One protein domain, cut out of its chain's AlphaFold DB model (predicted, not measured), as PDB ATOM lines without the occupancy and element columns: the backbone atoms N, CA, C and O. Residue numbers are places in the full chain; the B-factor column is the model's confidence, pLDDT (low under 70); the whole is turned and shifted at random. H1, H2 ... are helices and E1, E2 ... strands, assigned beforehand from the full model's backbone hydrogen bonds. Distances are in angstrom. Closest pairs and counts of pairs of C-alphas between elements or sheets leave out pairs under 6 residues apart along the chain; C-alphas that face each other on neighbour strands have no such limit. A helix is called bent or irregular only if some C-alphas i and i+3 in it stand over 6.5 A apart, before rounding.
ATOM      1  N   ASN A 117     278.194 290.305 369.298       76.69
ATOM      2  CA  ASN A 117     278.807 291.593 368.962       76.69
ATOM      3  C   ASN A 117     277.878 292.523 368.161       76.69
ATOM      4  O   ASN A 117     278.302 293.614 367.773       76.69
ATOM      5  N   LEU A 118     276.640 292.103 367.876       75.06
ATOM      6  CA  LEU A 118     275.652 292.901 367.156       75.06
ATOM      7  C   LEU A 118     274.606 293.457 368.121       75.06
ATOM      8  O   LEU A 118     274.106 292.753 368.991       75.06
ATOM      9  N   GLN A 119     274.206 294.714 367.924       72.06
ATOM     10  CA  GLN A 119     273.071 295.313 368.637       72.06
ATOM     11  C   GLN A 119     271.729 294.875 368.022       72.06
ATOM     12  O   GLN A 119     270.855 295.706 367.787       72.06
ATOM     13  N   SER A 120     271.580 293.584 367.709       81.12
ATOM     14  CA  SER A 120     270.333 293.051 367.162       81.12
ATOM     15  C   SER A 120     269.308 292.887 368.274       81.12
ATOM     16  O   SER A 120     269.544 292.127 369.210       81.12
ATOM     17  N   LYS A 121     268.148 293.538 368.150       84.62
ATOM     18  CA  LYS A 121     267.020 293.409 369.088       84.62
ATOM     19  C   LYS A 121     266.559 291.957 369.233       84.62
ATOM     20  O   LYS A 121     266.266 291.529 370.346       84.62
ATOM     21  N   MET A 122     266.542 291.217 368.123       86.25
ATOM     22  CA  MET A 122     266.120 289.811 368.046       86.25
ATOM     23  C   MET A 122     267.034 288.875 368.854       86.25
ATOM     24  O   MET A 122     266.556 287.950 369.506       86.25
ATOM     25  N   PHE A 123     268.339 289.149 368.862       88.06
ATOM     26  CA  PHE A 123     269.354 288.335 369.540       88.06
ATOM     27  C   PHE A 123     269.932 289.026 370.788       88.06
ATOM     28  O   PHE A 123     271.087 288.825 371.153       88.06
ATOM     29  N   THR A 124     269.133 289.868 371.455       85.88
ATOM     30  CA  THR A 124     269.560 290.567 372.684       85.88
ATOM     31  C   THR A 124     269.739 289.636 373.875       85.88
ATOM     32  O   THR A 124     270.574 289.909 374.737       85.88
ATOM     33  N   ASN A 125     268.948 288.563 373.948       86.88
ATOM     34  CA  ASN A 125     268.971 287.613 375.051       86.88
ATOM     35  C   ASN A 125     269.244 286.191 374.535       86.88
ATOM     36  O   ASN A 125     268.344 285.604 373.928       86.88
ATOM     37  N   PRO A 126     270.425 285.603 374.805       86.81
ATOM     38  CA  PRO A 126     270.731 284.236 374.387       86.81
ATOM     39  C   PRO A 126     269.785 283.205 375.009       86.81
ATOM     40  O   PRO A 126     269.383 282.275 374.325       86.81
ATOM     41  N   TYR A 127     269.318 283.419 376.244       84.44
ATOM     42  CA  TYR A 127     268.413 282.486 376.929       84.44
ATOM     43  C   TYR A 127     267.003 282.423 376.328       84.44
ATOM     44  O   TYR A 127     266.236 281.520 376.654       84.44
ATOM     45  N   SER A 128     266.640 283.370 375.454       85.50
ATOM     46  CA  SER A 128     265.387 283.303 374.689       85.50
ATOM     47  C   SER A 128     265.444 282.272 373.558       85.50
ATOM     48  O   SER A 128     264.416 281.995 372.943       85.50
ATOM     49  N   TRP A 129     266.624 281.721 373.278       86.75
ATOM     50  CA  TRP A 129     266.867 280.783 372.195       86.75
ATOM     51  C   TRP A 129     267.321 279.441 372.759       86.75
ATOM     52  O   TRP A 129     268.192 279.365 373.623       86.75
ATOM     53  N   LYS A 130     266.732 278.366 372.250       87.44
ATOM     54  CA  LYS A 130     267.350 277.047 372.283       87.44
ATOM     55  C   LYS A 130     268.328 276.989 371.117       87.44
ATOM     56  O   LYS A 130     267.957 277.362 370.006       87.44
ATOM     57  N   VAL A 131     269.570 276.596 371.377       88.88
ATOM     58  CA  VAL A 131     270.628 276.547 370.363       88.88
ATOM     59  C   VAL A 131     271.190 275.140 370.324       88.88
ATOM     60  O   VAL A 131     271.462 274.558 371.362       88.88
ATOM     61  N   MET A 132     271.313 274.587 369.125       87.94
ATOM     62  CA  MET A 132     271.811 273.238 368.885       87.94
ATOM     63  C   MET A 132     272.869 273.283 367.784       87.94
ATOM     64  O   MET A 132     272.910 274.211 366.969       87.94
ATOM     65  N   GLU A 133     273.743 272.282 367.751       87.44
ATOM     66  CA  GLU A 133     274.682 272.124 366.644       87.44
ATOM     67  C   GLU A 133     273.909 271.863 365.340       87.44
ATOM     68  O   GLU A 133     273.022 271.012 365.288       87.44
ATOM     69  N   GLY A 134     274.215 272.642 364.301       87.25
ATOM     70  CA  GLY A 134     273.638 272.501 362.968       87.25
ATOM     71  C   GLY A 134     274.629 271.884 361.981       87.25
ATOM     72  O   GLY A 134     275.805 271.663 362.272       87.25
ATOM     73  N   GLU A 135     274.164 271.621 360.763       87.75
ATOM     74  CA  GLU A 135     275.012 271.059 359.709       87.75
ATOM     75  C   GLU A 135     275.898 272.134 359.052       87.75
ATOM     76  O   GLU A 135     275.599 273.327 359.075       87.75
ATOM     77  N   TRP A 136     277.023 271.724 358.458       88.50
ATOM     78  CA  TRP A 136     277.935 272.603 357.701       88.50
ATOM     79  C   TRP A 136     278.429 273.852 358.464       88.50
ATOM     80  O   TRP A 136     278.672 274.920 357.879       88.50
ATOM     81  N   GLY A 137     278.600 273.720 359.783       90.19
ATOM     82  CA  GLY A 137     279.088 274.774 360.674       90.19
ATOM     83  C   GLY A 137     278.067 275.875 360.968       90.19
ATOM     84  O   GLY A 137     278.472 276.980 361.332       90.19
ATOM     85  N   TYR A 138     276.780 275.607 360.748       93.62
ATOM     86  CA  TYR A 138     275.676 276.416 361.262       93.62
ATOM     87  C   TYR A 138     275.339 276.004 362.702       93.62
ATOM     88  O   TYR A 138     275.715 274.926 363.155       93.62
ATOM     89  N   SER A 139     274.629 276.870 363.419       93.56
ATOM     90  CA  SER A 139     273.912 276.496 364.640       93.56
ATOM     91  C   SER A 139     272.417 276.586 364.376       93.56
ATOM     92  O   SER A 139     271.950 277.581 363.817       93.56
ATOM     93  N   HIS A 140     271.671 275.576 364.799       93.62
ATOM     94  CA  HIS A 140     270.219 275.609 364.758       93.62
ATOM     95  C   HIS A 140     269.698 276.397 365.961       93.62
ATOM     96  O   HIS A 140     270.178 276.203 367.078       93.62
ATOM     97  N   VAL A 141     268.732 277.293 365.756       92.56
ATOM     98  CA  VAL A 141     268.146 278.116 366.821       92.56
ATOM     99  C   VAL A 141     266.623 278.079 366.789       92.56
ATOM    100  O   VAL A 141     266.010 278.279 365.744       92.56
ATOM    101  N   GLU A 142     266.004 277.908 367.954       91.75
ATOM    102  CA  GLU A 142     264.548 277.934 368.141       91.75
ATOM    103  C   GLU A 142     264.182 278.942 369.232       91.75
ATOM    104  O   GLU A 142     264.803 278.982 370.298       91.75
ATOM    105  N   HIS A 143     263.179 279.786 368.992       89.06
ATOM    106  CA  HIS A 143     262.795 280.813 369.955       89.06
ATOM    107  C   HIS A 143     261.852 280.248 371.030       89.06
ATOM    108  O   HIS A 143     260.700 279.911 370.752       89.06
ATOM    109  N   LYS A 144     262.280 280.243 372.300       82.94
ATOM    110  CA  LYS A 144     261.518 279.659 373.423       82.94
ATOM    111  C   LYS A 144     260.162 280.340 373.664       82.94
ATOM    112  O   LYS A 144     259.214 279.704 374.102       82.94
ATOM    113  N   GLY A 145     260.060 281.641 373.381       79.31
ATOM    114  CA  GLY A 145     258.830 282.426 373.576       79.31
ATOM    115  C   GLY A 145     257.924 282.557 372.345       79.31
ATOM    116  O   GLY A 145     256.935 283.277 372.403       79.31
ATOM    117  N   CYS A 146     258.286 281.948 371.211       83.12
ATOM    118  CA  CYS A 146     257.554 282.053 369.945       83.12
ATOM    119  C   CYS A 146     257.645 280.696 369.250       83.12
ATOM    120  O   CYS A 146     258.536 280.453 368.438       83.12
ATOM    121  N   LEU A 147     256.759 279.790 369.668       80.69
ATOM    122  CA  LEU A 147     256.746 278.405 369.209       80.69
ATOM    123  C   LEU A 147     256.667 278.349 367.679       80.69
ATOM    124  O   LEU A 147     255.819 278.997 367.072       80.69
ATOM    125  N   GLY A 148     257.554 277.565 367.065       86.44
ATOM    126  CA  GLY A 148     257.615 277.403 365.613       86.44
ATOM    127  C   GLY A 148     258.422 278.470 364.863       86.44
ATOM    128  O   GLY A 148     258.532 278.368 363.642       86.44
ATOM    129  N   PHE A 149     259.011 279.461 365.542       93.06
ATOM    130  CA  PHE A 149     259.947 280.410 364.932       93.06
ATOM    131  C   PHE A 149     261.402 280.052 365.252       93.06
ATOM    132  O   PHE A 149     261.782 279.895 366.413       93.06
ATOM    133  N   GLY A 150     262.232 279.960 364.215       94.69
ATOM    134  CA  GLY A 150     263.619 279.528 364.354       94.69
ATOM    135  C   GLY A 150     264.343 279.431 363.019       94.69
ATOM    136  O   GLY A 150     263.936 280.055 362.037       94.69
ATOM    137  N   GLY A 151     265.428 278.667 362.977       94.94
ATOM    138  CA  GLY A 151     266.169 278.377 361.755       94.94
ATOM    139  C   GLY A 151     267.666 278.206 361.987       94.94
ATOM    140  O   GLY A 151     268.097 277.822 363.066       94.94
ATOM    141  N   GLU A 152     268.465 278.505 360.969       95.88
ATOM    142  CA  GLU A 152     269.911 278.259 360.978       95.88
ATOM    143  C   GLU A 152     270.683 279.572 361.052       95.88
ATOM    144  O   GLU A 152     270.422 280.502 360.283       95.88
ATOM    145  N   VAL A 153     271.675 279.652 361.935       94.19
ATOM    146  CA  VAL A 153     272.508 280.845 362.098       94.19
ATOM    147  C   VAL A 153     273.985 280.572 361.876       94.19
ATOM    148  O   VAL A 153     274.507 279.513 362.227       94.19
ATOM    149  N   LYS A 154     274.681 281.552 361.295       93.06
ATOM    150  CA  LYS A 154     276.127 281.479 361.077       93.06
ATOM    151  C   LYS A 154     276.769 282.853 361.003       93.06
ATOM    152  O   LYS A 154     276.258 283.781 360.371       93.06
ATOM    153  N   LYS A 155     277.961 282.972 361.581       89.94
ATOM    154  CA  LYS A 155     278.815 284.140 361.372       89.94
ATOM    155  C   LYS A 155     279.532 284.019 360.023       89.94
ATOM    156  O   LYS A 155     280.401 283.170 359.866       89.94
ATOM    157  N   ILE A 156     279.181 284.882 359.068       89.44
ATOM    158  CA  ILE A 156     279.751 284.873 357.702       89.44
ATOM    159  C   ILE A 156     280.828 285.947 357.477       89.44
ATOM    160  O   ILE A 156     281.467 285.982 356.433       89.44
ATOM    161  N   GLY A 157     281.059 286.816 358.465       83.62
ATOM    162  CA  GLY A 157     282.168 287.765 358.465       83.62
ATOM    163  C   GLY A 157     282.389 288.415 359.835       83.62
ATOM    164  O   GLY A 157     281.673 288.110 360.792       83.62
ATOM    165  N   PRO A 158     283.370 289.326 359.973       78.44
ATOM    166  CA  PRO A 158     283.709 289.934 361.262       78.44
ATOM    167  C   PRO A 158     282.544 290.679 361.927       78.44
ATOM    168  O   PRO A 158     282.405 290.611 363.150       78.44
ATOM    169  N   SER A 159     281.709 291.350 361.125       82.56
ATOM    170  CA  SER A 159     280.591 292.198 361.561       82.56
ATOM    171  C   SER A 159     279.255 291.866 360.884       82.56
ATOM    172  O   SER A 159     278.313 292.644 361.010       82.56
ATOM    173  N   THR A 160     279.149 290.729 360.190       86.19
ATOM    174  CA  THR A 160     277.922 290.323 359.488       86.19
ATOM    175  C   THR A 160     277.516 288.921 359.899       86.19
ATOM    176  O   THR A 160     278.334 287.998 359.969       86.19
ATOM    177  N   PHE A 161     276.225 288.779 360.164       91.44
ATOM    178  CA  PHE A 161     275.630 287.558 360.668       91.44
ATOM    179  C   PHE A 161     274.499 287.096 359.763       91.44
ATOM    180  O   PHE A 161     273.710 287.924 359.322       91.44
ATOM    181  N   LEU A 162     274.421 285.800 359.493       95.19
ATOM    182  CA  LEU A 162     273.382 285.196 358.671       95.19
ATOM    183  C   LEU A 162     272.376 284.470 359.562       95.19
ATOM    184  O   LEU A 162     272.777 283.680 360.414       95.19
ATOM    185  N   PHE A 163     271.091 284.698 359.313       96.06
ATOM    186  CA  PHE A 163     269.992 283.943 359.901       96.06
ATOM    187  C   PHE A 163     269.048 283.452 358.797       96.06
ATOM    188  O   PHE A 163     268.291 284.235 358.224       96.06
ATOM    189  N   LEU A 164     269.101 282.159 358.480       97.19
ATOM    190  CA  LEU A 164     268.163 281.488 357.585       97.19
ATOM    191  C   LEU A 164     266.904 281.150 358.388       97.19
ATOM    192  O   LEU A 164     266.859 280.138 359.083       97.19
ATOM    193  N   ALA A 165     265.912 282.036 358.342       96.00
ATOM    194  CA  ALA A 165     264.755 282.007 359.226       96.00
ATOM    195  C   ALA A 165     263.574 281.230 358.628       96.00
ATOM    196  O   ALA A 165     263.249 281.360 357.442       96.00
ATOM    197  N   GLN A 166     262.881 280.491 359.489       94.06
ATOM    198  CA  GLN A 166     261.644 279.772 359.204       94.06
ATOM    199  C   GLN A 166     260.596 280.081 360.280       94.06
ATOM    200  O   GLN A 166     260.924 280.363 361.434       94.06
ATOM    201  N   ASN A 167     259.322 280.050 359.891       93.81
ATOM    202  CA  ASN A 167     258.199 280.209 360.808       93.81
ATOM    203  C   ASN A 167     257.092 279.213 360.444       93.81
ATOM    204  O   ASN A 167     256.519 279.308 359.358       93.81
ATOM    205  N   VAL A 168     256.788 278.285 361.352       90.69
ATOM    206  CA  VAL A 168     255.745 277.260 361.186       90.69
ATOM    207  C   VAL A 168     254.364 277.883 360.948       90.69
ATOM    208  O   VAL A 168     253.575 277.320 360.196       90.69
ATOM    209  N   GLU A 169     254.085 279.082 361.472       91.62
ATOM    210  CA  GLU A 169     252.815 279.790 361.238       91.62
ATOM    211  C   GLU A 169     252.573 280.158 359.763       91.62
ATOM    212  O   GLU A 169     251.461 280.534 359.390       91.62
ATOM    213  N   PHE A 170     253.603 280.095 358.910       93.25
ATOM    214  CA  PHE A 170     253.468 280.386 357.482       93.25
ATOM    215  C   PHE A 170     253.001 279.182 356.660       93.25
ATOM    216  O   PHE A 170     252.717 279.358 355.477       93.25
ATOM    217  N   PHE A 171     252.956 277.985 357.248       91.25
ATOM    218  CA  PHE A 171     252.674 276.731 356.553       91.25
ATOM    219  C   PHE A 171     251.212 276.298 356.714       91.25
ATOM    220  O   PHE A 171     250.564 276.587 357.722       91.25
ATOM    221  N   ILE A 172     250.709 275.570 355.718       89.94
ATOM    222  CA  ILE A 172     249.432 274.841 355.763       89.94
ATOM    223  C   ILE A 172     249.682 273.332 355.714       89.94
ATOM    224  O   ILE A 172     250.789 272.894 355.411       89.94
ATOM    225  N   GLU A 173     248.659 272.528 356.003       83.06
ATOM    226  CA  GLU A 173     248.766 271.062 356.049       83.06
ATOM    227  C   GLU A 173     249.330 270.475 354.740       83.06
ATOM    228  O   GLU A 173     250.185 269.591 354.766       83.06
ATOM    229  N   GLU A 174     248.958 271.036 353.586       82.44
ATOM    230  CA  GLU A 174     249.432 270.604 352.266       82.44
ATOM    231  C   GLU A 174     250.939 270.835 352.033       82.44
ATOM    232  O   GLU A 174     251.563 270.141 351.218       82.44
ATOM    233  N   ASP A 175     251.558 271.777 352.752       83.31
ATOM    234  CA  ASP A 175     253.002 272.020 352.661       83.31
ATOM    235  C   ASP A 175     253.821 270.897 353.327       83.31
ATOM    236  O   ASP A 175     255.015 270.767 353.057       83.31
ATOM    237  N   PHE A 176     253.187 270.047 354.144       77.56
ATOM    238  CA  PHE A 176     253.835 268.941 354.855       77.56
ATOM    239  C   PHE A 176     253.762 267.591 354.122       77.56
ATOM    240  O   PHE A 176     254.180 266.577 354.678       77.56
ATOM    241  N   SER A 177     253.308 267.549 352.861       79.69
ATOM    242  CA  SER A 177     253.470 266.343 352.024       79.69
ATOM    243  C   SER A 177     254.953 265.970 351.864       79.69
ATOM    244  O   SER A 177     255.816 266.852 351.848       79.69
ATOM    245  N   MET A 178     255.298 264.686 351.696       72.19
ATOM    246  CA  MET A 178     256.707 264.249 351.675       72.19
ATOM    247  C   MET A 178     257.510 264.903 350.547       72.19
ATOM    248  O   MET A 178     258.672 265.267 350.749       72.19
ATOM    249  N   ASN A 179     256.899 265.111 349.380       78.94
ATOM    250  CA  ASN A 179     257.555 265.806 348.274       78.94
ATOM    251  C   ASN A 179     257.882 267.263 348.637       78.94
ATOM    252  O   ASN A 179     258.997 267.715 348.373       78.94
ATOM    253  N   ASN A 180     256.955 267.973 349.287       83.62
ATOM    254  CA  ASN A 180     257.167 269.354 349.726       83.62
ATOM    255  C   ASN A 180     258.179 269.440 350.866       83.62
ATOM    256  O   ASN A 180     259.120 270.227 350.795       83.62
ATOM    257  N   HIS A 181     258.066 268.565 351.863       82.56
ATOM    258  CA  HIS A 181     259.006 268.492 352.974       82.56
ATOM    259  C   HIS A 181     260.436 268.175 352.501       82.56
ATOM    260  O   HIS A 181     261.398 268.827 352.912       82.56
ATOM    261  N   THR A 182     260.595 267.220 351.578       83.62
ATOM    262  CA  THR A 182     261.902 266.887 350.987       83.62
ATOM    263  C   THR A 182     262.456 268.059 350.187       83.62
ATOM    264  O   THR A 182     263.622 268.411 350.340       83.62
ATOM    265  N   ALA A 183     261.627 268.709 349.372       89.50
ATOM    266  CA  ALA A 183     262.043 269.863 348.589       89.50
ATOM    267  C   ALA A 183     262.435 271.069 349.462       89.50
ATOM    268  O   ALA A 183     263.401 271.768 349.140       89.50
ATOM    269  N   LEU A 184     261.746 271.290 350.585       90.00
ATOM    270  CA  LEU A 184     262.104 272.307 351.572       90.00
ATOM    271  C   LEU A 184     263.476 272.017 352.189       90.00
ATOM    272  O   LEU A 184     264.326 272.907 352.224       90.00
ATOM    273  N   ARG A 185     263.730 270.770 352.608       89.44
ATOM    274  CA  ARG A 185     265.041 270.354 353.138       89.44
ATOM    275  C   ARG A 185     266.157 270.533 352.112       89.44
ATOM    276  O   ARG A 185     267.183 271.117 352.446       89.44
ATOM    277  N   THR A 186     265.932 270.126 350.862       92.50
ATOM    278  CA  THR A 186     266.879 270.339 349.754       92.50
ATOM    279  C   THR A 186     267.153 271.825 349.520       92.50
ATOM    280  O   THR A 186     268.293 272.218 349.292       92.50
ATOM    281  N   THR A 187     266.124 272.671 349.601       95.12
ATOM    282  CA  THR A 187     266.272 274.130 349.476       95.12
ATOM    283  C   THR A 187     267.091 274.707 350.634       95.12
ATOM    284  O   THR A 187     267.911 275.598 350.419       95.12
ATOM    285  N   ASN A 188     266.898 274.205 351.857       94.00
ATOM    286  CA  ASN A 188     267.663 274.652 353.021       94.00
ATOM    287  C   ASN A 188     269.147 274.269 352.902       94.00
ATOM    288  O   ASN A 188     270.008 275.130 353.070       94.00
ATOM    289  N   GLU A 189     269.437 273.025 352.503       94.56
ATOM    290  CA  GLU A 189     270.804 272.569 352.212       94.56
ATOM    291  C   GLU A 189     271.450 273.409 351.097       94.56
ATOM    292  O   GLU A 189     272.590 273.859 351.236       94.56
ATOM    293  N   LEU A 190     270.710 273.688 350.015       96.88
ATOM    294  CA  LEU A 190     271.165 274.556 348.928       96.88
ATOM    295  C   LEU A 190     271.556 275.943 349.445       96.88
ATOM    296  O   LEU A 190     272.646 276.424 349.137       96.88
ATOM    297  N   ASN A 191     270.716 276.562 350.278       97.19
ATOM    298  CA  ASN A 191     271.032 277.844 350.899       97.19
ATOM    299  C   ASN A 191     272.287 277.760 351.773       97.19
ATOM    300  O   ASN A 191     273.195 278.571 351.597       97.19
ATOM    301  N   GLN A 192     272.378 276.787 352.679       96.12
ATOM    302  CA  GLN A 192     273.531 276.643 353.574       96.12
ATOM    303  C   GLN A 192     274.844 276.475 352.798       96.12
ATOM    304  O   GLN A 192     275.834 277.144 353.101       96.12
ATOM    305  N   ARG A 193     274.859 275.651 351.744       95.38
ATOM    306  CA  ARG A 193     276.050 275.452 350.901       95.38
ATOM    307  C   ARG A 193     276.420 276.715 350.115       95.38
ATOM    308  O   ARG A 193     277.582 277.124 350.127       95.38
ATOM    309  N   LEU A 194     275.446 277.405 349.521       96.38
ATOM    310  CA  LEU A 194     275.688 278.653 348.784       96.38
ATOM    311  C   LEU A 194     276.183 279.786 349.693       96.38
ATOM    312  O   LEU A 194     277.132 280.490 349.343       96.38
ATOM    313  N   PHE A 195     275.599 279.948 350.881       96.50
ATOM    314  CA  PHE A 195     276.054 280.946 351.850       96.50
ATOM    315  C   PHE A 195     277.406 280.588 352.474       96.50
ATOM    316  O   PHE A 195     278.189 281.495 352.745       96.50
ATOM    317  N   ASN A 196     277.740 279.307 352.634       94.44
ATOM    318  CA  ASN A 196     279.100 278.899 352.996       94.44
ATOM    319  C   ASN A 196     280.121 279.287 351.930       94.44
ATOM    320  O   ASN A 196     281.229 279.704 352.258       94.44
ATOM    321  N   ARG A 197     279.744 279.171 350.657       93.44
ATOM    322  CA  ARG A 197     280.631 279.454 349.532       93.44
ATOM    323  C   ARG A 197     280.838 280.948 349.291       93.44
ATOM    324  O   ARG A 197     281.955 281.371 349.009       93.44
ATOM    325  N   TYR A 198     279.773 281.744 349.389       95.25
ATOM    326  CA  TYR A 198     279.785 283.160 349.003       95.25
ATOM    327  C   TYR A 198     279.616 284.134 350.182       95.25
ATOM    328  O   TYR A 198     279.644 285.351 349.987       95.25
ATOM    329  N   GLY A 199     279.456 283.634 351.410       92.19
ATOM    330  CA  GLY A 199     279.164 284.433 352.605       92.19
ATOM    331  C   GLY A 199     280.214 285.492 352.932       92.19
ATOM    332  O   GLY A 199     279.850 286.606 353.303       92.19
ATOM    333  N   GLU A 200     281.501 285.203 352.722       90.62
ATOM    334  CA  GLU A 200     282.573 286.183 352.960       90.62
ATOM    335  C   GLU A 200     282.487 287.384 352.003       90.62
ATOM    336  O   GLU A 200     282.718 288.522 352.410       90.62
ATOM    337  N   ILE A 201     282.084 287.150 350.748       93.00
ATOM    338  CA  ILE A 201     281.860 288.220 349.762       93.00
ATOM    339  C   ILE A 201     280.674 289.077 350.206       93.00
ATOM    340  O   ILE A 201     280.746 290.306 350.169       93.00
ATOM    341  N   LEU A 202     279.601 288.440 350.687       92.44
ATOM    342  CA  LEU A 202     278.436 289.142 351.224       92.44
ATOM    343  C   LEU A 202     278.786 289.988 352.447       92.44
ATOM    344  O   LEU A 202     278.336 291.124 352.542       92.44
ATOM    345  N   ALA A 203     279.638 289.498 353.348       89.69
ATOM    346  CA  ALA A 203     280.101 290.281 354.492       89.69
ATOM    347  C   ALA A 203     280.858 291.563 354.086       89.69
ATOM    348  O   ALA A 203     280.929 292.513 354.865       89.69
ATOM    349  N   GLY A 204     281.388 291.622 352.859       89.81
ATOM    350  CA  GLY A 204     281.986 292.823 352.278       89.81
ATOM    351  C   GLY A 204     280.980 293.900 351.856       89.81
ATOM    352  O   GLY A 204     281.391 295.018 351.548       89.81
ATOM    353  N   PHE A 205     279.672 293.615 351.840       93.06
ATOM    354  CA  PHE A 205     278.663 294.584 351.419       93.06
ATOM    355  C   PHE A 205     278.507 295.680 352.484       93.06
ATOM    356  O   PHE A 205     278.090 295.393 353.607       93.06
ATOM    357  N   PRO A 206     278.706 296.963 352.131       91.06
ATOM    358  CA  PRO A 206     278.552 298.084 353.058       91.06
ATOM    359  C   PRO A 206     277.205 298.125 353.786       91.06
ATOM    360  O   PRO A 206     277.150 298.520 354.947       91.06
ATOM    361  N   ILE A 207     276.123 297.708 353.118       90.31
ATOM    362  CA  ILE A 207     274.783 297.706 353.711       90.31
ATOM    363  C   ILE A 207     274.643 296.666 354.838       90.31
ATOM    364  O   ILE A 207     273.875 296.893 355.767       90.31
ATOM    365  N   LEU A 208     275.413 295.571 354.798       90.50
ATOM    366  CA  LEU A 208     275.377 294.474 355.774       90.50
ATOM    367  C   LEU A 208     276.332 294.678 356.964       90.50
ATOM    368  O   LEU A 208     276.374 293.843 357.871       90.50
ATOM    369  N   ASN A 209     277.104 295.768 356.985       88.62
ATOM    370  CA  ASN A 209     278.066 296.015 358.053       88.62
ATOM    371  C   ASN A 209     277.363 296.233 359.402       88.62
ATOM    372  O   ASN A 209     276.516 297.118 359.529       88.62
ATOM    373  N   SER A 210     277.749 295.449 360.411       87.12
ATOM    374  CA  SER A 210     277.164 295.468 361.760       87.12
ATOM    375  C   SER A 210     275.659 295.176 361.784       87.12
ATOM    376  O   SER A 210     274.958 295.650 362.679       87.12
ATOM    377  N   LYS A 211     275.164 294.388 360.820       88.88
ATOM    378  CA  LYS A 211     273.758 293.980 360.725       88.88
ATOM    379  C   LYS A 211     273.595 292.468 360.623       88.88
ATOM    380  O   LYS A 211     274.501 291.747 360.193       88.88
ATOM    381  N   VAL A 212     272.403 292.006 360.988       92.50
ATOM    382  CA  VAL A 212     271.939 290.644 360.705       92.50
ATOM    383  C   VAL A 212     271.327 290.608 359.305       92.50
ATOM    384  O   VAL A 212     270.426 291.386 359.006       92.50
ATOM    385  N   LEU A 213     271.801 289.706 358.451       94.88
ATOM    386  CA  LEU A 213     271.133 289.304 357.219       94.88
ATOM    387  C   LEU A 213     270.172 288.159 357.548       94.88
ATOM    388  O   LEU A 213     270.588 287.013 357.706       94.88
ATOM    389  N   GLN A 214     268.889 288.478 357.659       95.94
ATOM    390  CA  GLN A 214     267.828 287.498 357.819       95.94
ATOM    391  C   GLN A 214     267.305 287.091 356.438       95.94
ATOM    392  O   GLN A 214     266.829 287.929 355.679       95.94
ATOM    393  N   VAL A 215     267.368 285.806 356.108       97.81
ATOM    394  CA  VAL A 215     266.837 285.241 354.863       97.81
ATOM    395  C   VAL A 215     265.660 284.354 355.238       97.81
ATOM    396  O   VAL A 215     265.845 283.264 355.768       97.81
ATOM    397  N   MET A 216     264.445 284.856 355.042       96.62
ATOM    398  CA  MET A 216     263.222 284.262 355.577       96.62
ATOM    399  C   MET A 216     262.431 283.542 354.486       96.62
ATOM    400  O   MET A 216     261.964 284.172 353.531       96.62
ATOM    401  N   PHE A 217     262.261 282.231 354.652       96.50
ATOM    402  CA  PHE A 217     261.442 281.419 353.756       96.50
ATOM    403  C   PHE A 217     259.950 281.683 353.974       96.50
ATOM    404  O   PHE A 217     259.488 281.811 355.107       96.50
ATOM    405  N   MET A 218     259.190 281.714 352.882       95.56
ATOM    406  CA  MET A 218     257.734 281.771 352.889       95.56
ATOM    407  C   MET A 218     257.174 280.755 351.887       95.56
ATOM    408  O   MET A 218     257.508 280.831 350.698       95.56
ATOM    409  N   PRO A 219     256.270 279.854 352.313       94.25
ATOM    410  CA  PRO A 219     255.480 279.055 351.388       94.25
ATOM    411  C   PRO A 219     254.780 279.943 350.356       94.25
ATOM    412  O   PRO A 219     254.341 281.056 350.658       94.25
ATOM    413  N   MET A 220     254.660 279.456 349.119       93.12
ATOM    414  CA  MET A 220     254.165 280.253 347.989       93.12
ATOM    415  C   MET A 220     252.784 280.872 348.257       93.12
ATOM    416  O   MET A 220     252.506 281.999 347.842       93.12
ATOM    417  N   HIS A 221     251.908 280.144 348.951       93.38
ATOM    418  CA  HIS A 221     250.572 280.619 349.294       93.38
ATOM    419  C   HIS A 221     250.633 281.809 350.279       93.38
ATOM    420  O   HIS A 221     249.938 282.809 350.080       93.38
ATOM    421  N   TYR A 222     251.512 281.744 351.287       95.25
ATOM    422  CA  TYR A 222     251.731 282.816 352.255       95.25
ATOM    423  C   TYR A 222     252.405 284.020 351.595       95.25
ATOM    424  O   TYR A 222     251.941 285.148 351.747       95.25
ATOM    425  N   ALA A 223     253.439 283.781 350.784       95.00
ATOM    426  CA  ALA A 223     254.153 284.822 350.053       95.00
ATOM    427  C   ALA A 223     253.201 285.681 349.207       95.00
ATOM    428  O   ALA A 223     253.242 286.902 349.303       95.00
ATOM    429  N   LYS A 224     252.273 285.056 348.466       94.69
ATOM    430  CA  LYS A 224     251.243 285.759 347.676       94.69
ATOM    431  C   LYS A 224     250.300 286.613 348.529       94.69
ATOM    432  O   LYS A 224     249.829 287.644 348.064       94.69
ATOM    433  N   LYS A 225     250.009 286.194 349.765       93.94
ATOM    434  CA  LYS A 225     249.144 286.931 350.701       93.94
ATOM    435  C   LYS A 225     249.812 288.210 351.214       93.94
ATOM    436  O   LYS A 225     249.123 289.208 351.414       93.94
ATOM    437  N   VAL A 226     251.127 288.177 351.435       92.12
ATOM    438  CA  VAL A 226     251.918 289.298 351.985       92.12
ATOM    439  C   VAL A 226     252.724 290.056 350.921       92.12
ATOM    440  O   VAL A 226     253.597 290.869 351.248       92.12
ATOM    441  N   ASP A 227     252.447 289.784 349.644       91.75
ATOM    442  CA  ASP A 227     253.104 290.426 348.513       91.75
ATOM    443  C   ASP A 227     252.515 291.821 348.257       91.75
ATOM    444  O   ASP A 227     251.474 291.990 347.620       91.75
ATOM    445  N   HIS A 228     253.202 292.840 348.767       86.62
ATOM    446  CA  HIS A 228     252.866 294.245 348.527       86.62
ATOM    447  C   HIS A 228     253.693 294.875 347.395       86.62
ATOM    448  O   HIS A 228     253.361 295.969 346.939       86.62
ATOM    449  N   SER A 229     254.766 294.212 346.954       83.69
ATOM    450  CA  SER A 229     255.736 294.710 345.968       83.69
ATOM    451  C   SER A 229     255.525 294.117 344.567       83.69
ATOM    452  O   SER A 229     256.073 294.624 343.589       83.69
ATOM    453  N   GLY A 230     254.708 293.068 344.454       88.06
ATOM    454  CA  GLY A 230     254.523 292.263 343.250       88.06
ATOM    455  C   GLY A 230     255.653 291.257 343.006       88.06
ATOM    456  O   GLY A 230     255.770 290.749 341.885       88.06
ATOM    457  N   PHE A 231     256.506 290.973 344.000       91.69
ATOM    458  CA  PHE A 231     257.714 290.162 343.808       91.69
ATOM    459  C   PHE A 231     257.406 288.710 343.419       91.69
ATOM    460  O   PHE A 231     258.181 288.105 342.674       91.69
ATOM    461  N   THR A 232     256.259 288.168 343.845       91.00
ATOM    462  CA  THR A 232     255.834 286.798 343.507       91.00
ATOM    463  C   THR A 232     255.407 286.651 342.046       91.00
ATOM    464  O   THR A 232     255.335 285.536 341.538       91.00
ATOM    465  N   MET A 233     255.144 287.762 341.349       88.12
ATOM    466  CA  MET A 233     254.722 287.796 339.942       88.12
ATOM    467  C   MET A 233     255.861 288.172 338.984       88.12
ATOM    468  O   MET A 233     255.625 288.386 337.789       88.12
ATOM    469  N   ASN A 234     257.099 288.272 339.481       86.19
ATOM    470  CA  ASN A 234     258.232 288.683 338.666       86.19
ATOM    471  C   ASN A 234     258.628 287.594 337.655       86.19
ATOM    472  O   ASN A 234     259.325 286.637 337.980       86.19
ATOM    473  N   ARG A 235     258.238 287.789 336.391       82.00
ATOM    474  CA  ARG A 235     258.523 286.861 335.283       82.00
ATOM    475  C   ARG A 235     259.998 286.770 334.885       82.00
ATOM    476  O   ARG A 235     260.329 285.912 334.075       82.00
ATOM    477  N   SER A 236     260.868 287.653 335.387       84.81
ATOM    478  CA  SER A 236     262.312 287.545 335.149       84.81
ATOM    479  C   SER A 236     262.983 286.506 336.046       84.81
ATOM    480  O   SER A 236     264.105 286.114 335.747       84.81
ATOM    481  N   LYS A 237     262.324 286.091 337.137       91.00
ATOM    482  CA  LYS A 237     262.814 285.084 338.081       91.00
ATOM    483  C   LYS A 237     262.196 283.728 337.747       91.00
ATOM    484  O   LYS A 237     260.985 283.637 337.530       91.00
ATOM    485  N   LYS A 238     263.022 282.686 337.680       94.94
ATOM    486  CA  LYS A 238     262.610 281.330 337.308       94.94
ATOM    487  C   LYS A 238     262.476 280.413 338.521       94.94
ATOM    488  O   LYS A 238     261.496 279.677 338.610       94.94
ATOM    489  N   TYR A 239     263.448 280.445 339.425       96.88
ATOM    490  CA  TYR A 239     263.604 279.473 340.504       96.88
ATOM    491  C   TYR A 239     263.168 280.011 341.862       96.88
ATOM    492  O   TYR A 239     262.584 279.273 342.655       96.88
ATOM    493  N   VAL A 240     263.433 281.282 342.149       97.44
ATOM    494  CA  VAL A 240     263.108 281.880 343.447       97.44
ATOM    495  C   VAL A 240     262.654 283.314 343.292       97.44
ATOM    496  O   VAL A 240     263.275 284.109 342.600       97.44
ATOM    497  N   TYR A 241     261.569 283.660 343.973       97.19
ATOM    498  CA  TYR A 241     261.084 285.024 344.105       97.19
ATOM    499  C   TYR A 241     261.580 285.586 345.427       97.19
ATOM    500  O   TYR A 241     261.475 284.921 346.453       97.19
ATOM    501  N   SER A 242     262.089 286.812 345.414       96.06
ATOM    502  CA  SER A 242     262.556 287.476 346.631       96.06
ATOM    503  C   SER A 242     262.379 288.986 346.582       96.06
ATOM    504  O   SER A 242     262.426 289.577 345.494       96.06
ATOM    505  N   ASP A 243     262.207 289.577 347.764       95.44
ATOM    506  CA  ASP A 243     262.222 291.014 348.033       95.44
ATOM    507  C   ASP A 243     263.016 291.342 349.310       95.44
ATOM    508  O   ASP A 243     263.571 290.446 349.951       95.44
ATOM    509  N   ILE A 244     263.137 292.632 349.642       94.81
ATOM    510  CA  ILE A 244     263.975 293.113 350.746       94.81
ATOM    511  C   ILE A 244     263.254 294.137 351.623       94.81
ATOM    512  O   ILE A 244     262.573 295.036 351.133       94.81
ATOM    513  N   TYR A 245     263.464 294.021 352.933       93.44
ATOM    514  CA  TYR A 245     263.078 294.990 353.952       93.44
ATOM    515  C   TYR A 245     264.304 295.351 354.781       93.44
ATOM    516  O   TYR A 245     265.068 294.483 355.199       93.44
ATOM    517  N   ILE A 246     264.502 296.643 355.026       91.50
ATOM    518  CA  ILE A 246     265.650 297.140 355.784       91.50
ATOM    519  C   ILE A 246     265.140 297.741 357.087       91.50
ATOM    520  O   ILE A 246     264.412 298.732 357.069       91.50
ATOM    521  N   ASP A 247     265.570 297.160 358.202       87.19
ATOM    522  CA  ASP A 247     265.451 297.742 359.534       87.19
ATOM    523  C   ASP A 247     266.818 298.300 359.992       87.19
ATOM    524  O   ASP A 247     267.849 298.264 359.299       87.19
ATOM    525  N   THR A 248     266.811 298.882 361.182       85.44
ATOM    526  CA  THR A 248     267.922 299.568 361.828       85.44
ATOM    527  C   THR A 248     269.114 298.628 362.011       85.44
ATOM    528  O   THR A 248     270.231 298.984 361.635       85.44
ATOM    529  N   ASP A 249     268.874 297.417 362.517       88.25
ATOM    530  CA  ASP A 249     269.878 296.404 362.879       88.25
ATOM    531  C   ASP A 249     269.830 295.136 362.001       88.25
ATOM    532  O   ASP A 249     270.735 294.301 362.070       88.25
ATOM    533  N   THR A 250     268.804 295.001 361.156       92.19
ATOM    534  CA  THR A 250     268.507 293.774 360.406       92.19
ATOM    535  C   THR A 250     268.145 294.092 358.956       92.19
ATOM    536  O   THR A 250     267.448 295.064 358.667       92.19
ATOM    537  N   ILE A 251     268.623 293.272 358.027       94.19
ATOM    538  CA  ILE A 251     268.238 293.274 356.615       94.19
ATOM    539  C   ILE A 251     267.531 291.963 356.345       94.19
ATOM    540  O   ILE A 251     268.118 290.902 356.526       94.19
ATOM    541  N   ILE A 252     266.276 292.048 355.926       95.38
ATOM    542  CA  ILE A 252     265.402 290.897 355.752       95.38
ATOM    543  C   ILE A 252     265.193 290.684 354.258       95.38
ATOM    544  O   ILE A 252     264.538 291.493 353.605       95.38
ATOM    545  N   ILE A 253     265.725 289.591 353.721       96.81
ATOM    546  CA  ILE A 253     265.354 289.071 352.406       96.81
ATOM    547  C   ILE A 253     264.245 288.054 352.630       96.81
ATOM    548  O   ILE A 253     264.466 287.032 353.277       96.81
ATOM    549  N   ARG A 254     263.051 288.314 352.103       96.62
ATOM    550  CA  ARG A 254     261.966 287.327 352.128       96.62
ATOM    551  C   ARG A 254     261.953 286.605 350.797       96.62
ATOM    552  O   ARG A 254     262.135 287.247 349.762       96.62
ATOM    553  N   TYR A 255     261.740 285.294 350.803       97.19
ATOM    554  CA  TYR A 255     261.751 284.529 349.561       97.19
ATOM    555  C   TYR A 255     260.722 283.401 349.521       97.19
ATOM    556  O   TYR A 255     260.349 282.834 350.545       97.19
ATOM    557  N   ALA A 256     260.283 283.078 348.306       96.25
ATOM    558  CA  ALA A 256     259.416 281.953 347.988       96.25
ATOM    559  C   ALA A 256     259.976 281.217 346.771       96.25
ATOM    560  O   ALA A 256     260.405 281.844 345.800       96.25
ATOM    561  N   VAL A 257     259.980 279.889 346.806       95.69
ATOM    562  CA  VAL A 257     260.629 279.066 345.779       95.69
ATOM    563  C   VAL A 257     259.605 278.541 344.781       95.69
ATOM    564  O   VAL A 257     258.530 278.079 345.161       95.69
ATOM    565  N   ASN A 258     259.951 278.586 343.496       94.56
ATOM    566  CA  ASN A 258     259.255 277.836 342.460       94.56
ATOM    567  C   ASN A 258     259.746 276.382 342.494       94.56
ATOM    568  O   ASN A 258     260.681 275.994 341.793       94.56
ATOM    569  N   GLN A 259     259.165 275.615 343.413       91.62
ATOM    570  CA  GLN A 259     259.686 274.320 343.838       91.62
ATOM    571  C   GLN A 259     259.766 273.301 342.697       91.62
ATOM    572  O   GLN A 259     260.793 272.648 342.545       91.62
ATOM    573  N   GLU A 260     258.718 273.189 341.879       91.00
ATOM    574  CA  GLU A 260     258.685 272.239 340.760       91.00
ATOM    575  C   GLU A 260     259.790 272.542 339.740       91.00
ATOM    576  O   GLU A 260     260.584 271.658 339.409       91.00
ATOM    577  N   ASP A 261     259.903 273.803 339.304       94.44
ATOM    578  CA  ASP A 261     260.907 274.215 338.320       94.44
ATOM    579  C   ASP A 261     262.338 274.108 338.863       94.44
ATOM    580  O   ASP A 261     263.246 273.711 338.125       94.44
ATOM    581  N   LEU A 262     262.561 274.442 340.142       96.06
ATOM    582  CA  LEU A 262     263.871 274.304 340.782       96.06
ATOM    583  C   LEU A 262     264.282 272.833 340.876       96.06
ATOM    584  O   LEU A 262     265.350 272.472 340.382       96.06
ATOM    585  N   MET A 263     263.435 271.977 341.453       94.94
ATOM    586  CA  MET A 263     263.751 270.558 341.650       94.94
ATOM    587  C   MET A 263     263.959 269.847 340.307       94.94
ATOM    588  O   MET A 263     264.937 269.114 340.139       94.94
ATOM    589  N   PHE A 264     263.106 270.124 339.313       94.75
ATOM    590  CA  PHE A 264     263.261 269.586 337.963       94.75
ATOM    591  C   PHE A 264     264.568 270.047 337.305       94.75
ATOM    592  O   PHE A 264     265.280 269.240 336.701       94.75
ATOM    593  N   ALA A 265     264.929 271.328 337.421       96.06
ATOM    594  CA  ALA A 265     266.168 271.831 336.840       96.06
ATOM    595  C   ALA A 265     267.414 271.259 337.536       96.06
ATOM    596  O   ALA A 265     268.344 270.845 336.846       96.06
ATOM    597  N   MET A 266     267.431 271.175 338.871       94.88
ATOM    598  CA  MET A 266     268.552 270.612 339.639       94.88
ATOM    599  C   MET A 266     268.783 269.125 339.351       94.88
ATOM    600  O   MET A 266     269.929 268.667 339.303       94.88
ATOM    601  N   MET A 267     267.704 268.368 339.135       93.12
ATOM    602  CA  MET A 267     267.786 266.955 338.764       93.12
ATOM    603  C   MET A 267     268.482 266.768 337.410       93.12
ATOM    604  O   MET A 267     269.326 265.886 337.265       93.12
ATOM    605  N   ASN A 268     268.168 267.625 336.436       93.31
ATOM    606  CA  ASN A 268     268.716 267.544 335.080       93.31
ATOM    607  C   ASN A 268     270.082 268.237 334.916       93.31
ATOM    608  O   ASN A 268     270.767 268.012 333.918       93.31
ATOM    609  N   ALA A 269     270.486 269.082 335.866       93.81
ATOM    610  CA  ALA A 269     271.765 269.776 335.822       93.81
ATOM    611  C   ALA A 269     272.944 268.837 336.132       93.81
ATOM    612  O   ALA A 269     272.939 268.076 337.111       93.81
ATOM    613  N   GLY A 270     273.980 268.924 335.291       91.56
ATOM    614  CA  GLY A 270     275.271 268.259 335.490       91.56
ATOM    615  C   GLY A 270     276.319 269.120 336.204       91.56
ATOM    616  O   GLY A 270     277.372 268.604 336.568       91.56
ATOM    617  N   ASP A 271     276.032 270.408 336.395       94.44
ATOM    618  CA  ASP A 271     276.925 271.438 336.924       94.44
ATOM    619  C   ASP A 271     276.165 272.408 337.857       94.44
ATOM    620  O   ASP A 271     274.979 272.214 338.143       94.44
ATOM    621  N   LYS A 272     276.840 273.455 338.345       95.00
ATOM    622  CA  LYS A 272     276.277 274.470 339.255       95.00
ATOM    623  C   LYS A 272     275.418 275.536 338.583       95.00
ATOM    624  O   LYS A 272     275.033 276.498 339.253       95.00
ATOM    625  N   SER A 273     275.116 275.433 337.292       96.00
ATOM    626  CA  SER A 273     274.378 276.485 336.577       96.00
ATOM    627  C   SER A 273     273.038 276.830 337.237       96.00
ATOM    628  O   SER A 273     272.702 278.007 337.371       96.00
ATOM    629  N   VAL A 274     272.302 275.825 337.720       97.12
ATOM    630  CA  VAL A 274     271.011 276.013 338.404       97.12
ATOM    631  C   VAL A 274     271.189 276.571 339.818       97.12
ATOM    632  O   VAL A 274     270.505 277.529 340.167       97.12
ATOM    633  N   GLU A 275     272.124 276.030 340.607       97.44
ATOM    634  CA  GLU A 275     272.433 276.516 341.965       97.44
ATOM    635  C   GLU A 275     272.834 277.998 341.946       97.44
ATOM    636  O   GLU A 275     272.363 278.810 342.742       97.44
ATOM    637  N   SER A 276     273.677 278.359 340.980       97.12
ATOM    638  CA  SER A 276     274.212 279.706 340.810       97.12
ATOM    639  C   SER A 276     273.139 280.685 340.330       97.12
ATOM    640  O   SER A 276     273.043 281.795 340.852       97.12
ATOM    641  N   ALA A 277     272.289 280.274 339.381       97.25
ATOM    642  CA  ALA A 277     271.150 281.078 338.941       97.25
ATOM    643  C   ALA A 277     270.144 281.315 340.078       97.25
ATOM    644  O   ALA A 277     269.725 282.452 340.290       97.25
ATOM    645  N   TYR A 278     269.815 280.271 340.847       98.00
ATOM    646  CA  TYR A 278     268.974 280.376 342.041       98.00
ATOM    647  C   TYR A 278     269.542 281.394 343.041       98.00
ATOM    648  O   TYR A 278     268.817 282.271 343.509       98.00
ATOM    649  N   PHE A 279     270.844 281.330 343.333       98.00
ATOM    650  CA  PHE A 279     271.464 282.227 344.308       98.00
ATOM    651  C   PHE A 279     271.422 283.699 343.881       98.00
ATOM    652  O   PHE A 279     271.125 284.576 344.695       98.00
ATOM    653  N   LEU A 280     271.686 283.973 342.598       97.56
ATOM    654  CA  LEU A 280     271.595 285.329 342.052       97.56
ATOM    655  C   LEU A 280     270.159 285.854 342.110       97.56
ATOM    656  O   LEU A 280     269.951 286.986 342.533       97.56
ATOM    657  N   GLU A 281     269.161 285.033 341.768       97.25
ATOM    658  CA  GLU A 281     267.746 285.411 341.878       97.25
ATOM    659  C   GLU A 281     267.316 285.701 343.326       97.25
ATOM    660  O   GLU A 281     266.553 286.649 343.557       97.25
ATOM    661  N   LEU A 282     267.816 284.915 344.292       97.69
ATOM    662  CA  LEU A 282     267.549 285.086 345.723       97.69
ATOM    663  C   LEU A 282     268.081 286.433 346.221       97.69
ATOM    664  O   LEU A 282     267.355 287.168 346.892       97.69
ATOM    665  N   LEU A 283     269.323 286.767 345.870       96.94
ATOM    666  CA  LEU A 283     270.020 287.953 346.370       96.94
ATOM    667  C   LEU A 283     269.814 289.213 345.530       96.94
ATOM    668  O   LEU A 283     270.196 290.294 345.977       96.94
ATOM    669  N   GLU A 284     269.185 289.102 344.359       95.00
ATOM    670  CA  GLU A 284     268.910 290.208 343.437       95.00
ATOM    671  C   GLU A 284     268.396 291.501 344.109       95.00
ATOM    672  O   GLU A 284     268.865 292.575 343.724       95.00
ATOM    673  N   PRO A 285     267.521 291.467 345.142       94.31
ATOM    674  CA  PRO A 285     267.087 292.685 345.835       94.31
ATOM    675  C   PRO A 285     268.223 293.538 346.430       94.31
ATOM    676  O   PRO A 285     268.061 294.742 346.610       94.31
ATOM    677  N   LEU A 286     269.398 292.963 346.713       94.31
ATOM    678  CA  LEU A 286     270.564 293.715 347.194       94.31
ATOM    679  C   LEU A 286     271.195 294.607 346.110       94.31
ATOM    680  O   LEU A 286     271.891 295.568 346.450       94.31
ATOM    681  N   ARG A 287     270.952 294.328 344.820       93.94
ATOM    682  CA  ARG A 287     271.545 295.061 343.688       93.94
ATOM    683  C   ARG A 287     271.196 296.549 343.727       93.94
ATOM    684  O   ARG A 287     272.066 297.382 343.476       93.94
ATOM    685  N   GLU A 288     269.960 296.888 344.095       90.25
ATOM    686  CA  GLU A 288     269.483 298.278 344.175       90.25
ATOM    687  C   GLU A 288     270.180 299.088 345.278       90.25
ATOM    688  O   GLU A 288     270.269 300.314 345.200       90.25
ATOM    689  N   HIS A 289     270.722 298.409 346.290       89.00
ATOM    690  CA  HIS A 289     271.355 299.039 347.443       89.00
ATOM    691  C   HIS A 289     272.880 299.120 347.340       89.00
ATOM    692  O   HIS A 289     273.488 299.998 347.958       89.00
ATOM    693  N   ASN A 290     273.516 298.227 346.574       86.38
ATOM    694  CA  ASN A 290     274.938 298.319 346.259       86.38
ATOM    695  C   ASN A 290     275.292 297.602 344.948       86.38
ATOM    696  O   ASN A 290     275.683 296.434 344.939       86.38
ATOM    697  N   GLN A 291     275.222 298.338 343.839       92.06
ATOM    698  CA  GLN A 291     275.491 297.788 342.512       92.06
ATOM    699  C   GLN A 291     276.931 297.275 342.352       92.06
ATOM    700  O   GLN A 291     277.130 296.221 341.758       92.06
ATOM    701  N   SER A 292     277.936 297.978 342.891       92.31
ATOM    702  CA  SER A 292     279.342 297.564 342.769       92.31
ATOM    703  C   SER A 292     279.631 296.238 343.468       92.31
ATOM    704  O   SER A 292     280.209 295.348 342.851       92.31
ATOM    705  N   SER A 293     279.200 296.086 344.725       93.75
ATOM    706  CA  SER A 293     279.395 294.849 345.489       93.75
ATOM    707  C   SER A 293     278.588 293.699 344.887       93.75
ATOM    708  O   SER A 293     279.068 292.570 344.826       93.75
ATOM    709  N   PHE A 294     277.388 293.984 344.367       96.12
ATOM    710  CA  PHE A 294     276.589 292.973 343.681       96.12
ATOM    711  C   PHE A 294     277.238 292.493 342.378       96.12
ATOM    712  O   PHE A 294     277.283 291.295 342.132       96.12
ATOM    713  N   SER A 295     277.794 293.391 341.558       95.19
ATOM    714  CA  SER A 295     278.511 292.996 340.336       95.19
ATOM    715  C   SER A 295     279.759 292.155 340.622       95.19
ATOM    716  O   SER A 295     280.091 291.268 339.835       95.19
ATOM    717  N   GLU A 296     280.444 292.395 341.743       94.69
ATOM    718  CA  GLU A 296     281.551 291.547 342.192       94.69
ATOM    719  C   GLU A 296     281.063 290.131 342.528       94.69
ATOM    720  O   GLU A 296     281.584 289.165 341.966       94.69
ATOM    721  N   LEU A 297     280.016 290.016 343.352       96.06
ATOM    722  CA  LEU A 297     279.373 288.740 343.674       96.06
ATOM    723  C   LEU A 297     278.924 287.999 342.407       96.06
ATOM    724  O   LEU A 297     279.280 286.839 342.214       96.06
ATOM    725  N   GLU A 298     278.199 288.682 341.520       96.75
ATOM    726  CA  GLU A 298     277.705 288.145 340.248       96.75
ATOM    727  C   GLU A 298     278.853 287.583 339.400       96.75
ATOM    728  O   GLU A 298     278.762 286.474 338.879       96.75
ATOM    729  N   SER A 299     279.987 288.288 339.336       95.88
ATOM    730  CA  SER A 299     281.163 287.827 338.595       95.88
ATOM    731  C   SER A 299     281.803 286.559 339.169       95.88
ATOM    732  O   SER A 299     282.349 285.757 338.409       95.88
ATOM    733  N   VAL A 300     281.765 286.377 340.493       96.12
ATOM    734  CA  VAL A 300     282.305 285.185 341.160       96.12
ATOM    735  C   VAL A 300     281.353 284.010 340.974       96.12
ATOM    736  O   VAL A 300     281.784 282.954 340.525       96.12
ATOM    737  N   VAL A 301     280.059 284.221 341.213       96.75
ATOM    738  CA  VAL A 301     279.028 283.188 341.054       96.75
ATOM    739  C   VAL A 301     278.976 282.680 339.609       96.75
ATOM    740  O   VAL A 301     278.923 281.475 339.389       96.75
ATOM    741  N   ILE A 302     279.082 283.562 338.605       95.00
ATOM    742  CA  ILE A 302     279.081 283.166 337.182       95.00
ATOM    743  C   ILE A 302     280.276 282.275 336.815       95.00
ATOM    744  O   ILE A 302     280.126 281.360 336.004       95.00
ATOM    745  N   LYS A 303     281.460 282.496 337.405       95.25
ATOM    746  CA  LYS A 303     282.639 281.646 337.147       95.25
ATOM    747  C   LYS A 303     282.433 280.209 337.615       95.25
ATOM    748  O   LYS A 303     283.033 279.300 337.046       95.25
ATOM    749  N   ASP A 304     281.572 280.015 338.606       94.56
ATOM    750  CA  ASP A 304     281.333 278.716 339.213       94.56
ATOM    751  C   ASP A 304     280.281 277.882 338.471       94.56
ATOM    752  O   ASP A 304     280.160 276.698 338.764       94.56
ATOM    753  N   PHE A 305     279.584 278.431 337.462       94.88
ATOM    754  CA  PHE A 305     278.519 277.730 336.719       94.88
ATOM    755  C   PHE A 305     278.950 276.361 336.180       94.88
ATOM    756  O   PHE A 305     278.162 275.422 336.227       94.88
TER     757      PHE A 305
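This is residues 117 to 305 of the 849 residues of an uncharacterized protein of Paenibacillus graminis (UniProt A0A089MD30). A twisted sheet of seven strands has helices H2 and H5 packed on one face, and the short H3 packs on the opposite face over E7. H6 packs on H2 and H5, off the sheet and side by side with H5, and H4 forms a helical hairpin with H5. There are 189 printed residues, of mixed class, with six named helices and seven named strands in the order E1 E2 E3 E4 H1 H2 E5 H3 E6 E7 H4 H5 H6. The mixed sheet runs E1 E2 E3 E4 E5 E7 E6. The whole is compact, with a radius of gyration of the C-alphas of 16.0 A and spans of 44 by 42 by 34 A.

Start with E1, residues 129 to 133; with E2, 139 to 143, E3, 149 to 155, and E4, 160 to 167, it makes a meander of hairpins, each strand the antiparallel neighbour of the one before. Look for N 130 and O 142, N 141 and O 151, and N 164 and O 152, each pair 2.8 A apart. H1, residues 173 to 176, is not on the sheet and is close but not clearly touching H2, residues 178 to 203, closest at C-alphas 175 and 181, 7.0 A. H2 has a kink of 58 degrees near residue 197 and is irregular, C-alphas 197 and 200 being 7.8 A apart. E4, H1, H2 and E5, residues 211 to 217, form a strand-helix-strand unit, parallel neighbour strands joined through helices, with a left-handed crossover; N 213 and O 161 are 2.8 A apart. H3, residues 220 to 225, has a height over the sheet of 9.2 A; its closest C-alpha pair with E7, residues 250 to 257, is Met 220 and Ala 256, 5.5 A. E7 is parallel to E5, N 253 to O 214 being 2.8 A, and forms a hairpin with edge strand E6, residues 240 to 246, N 252 to O 245 being 2.8 A. H4, residues 259 to 268, touches the hub H5, residues 273 to 286, closest at C-alphas 266 and 274, 6.1 A. H5 is irregular, C-alphas 282 and 285 being 7.6 A apart, and touches H2, closest at C-alphas 279 and 194, 7.1 A. H5 and H6, residues 291 to 303, form a helical hairpin at a shallow tilt of 6 degrees, closest at C-alphas 276 and 301, 5.9 A. Every O i to N i+4 pair is within hydrogen-bond range in H3 and H4, against 20 of 22 in H2, 8 of 10 in H5 and 8 of 9 in H6; H1 is too short for one.

Find C-alpha 129 at (266.867, 280.783, 372.195), where E1 begins. E4 and E7 each run 22.2 A, and H2 runs 35.1 A from C-alpha 178 at (256.707, 264.249, 351.675). H5 runs 20.6 A; H6 runs 18.5 A to C-alpha 303 at (282.639, 281.646, 337.147).

The C-alphas farthest apart, those of Asn 125 and Asn 268, are 44.7 A from each other. The printed part has no cut, and the link from H3 to E6, residues 226 to 239, is long. The mean pLDDT of the printed part is 91.3, and no printed residue is under 70.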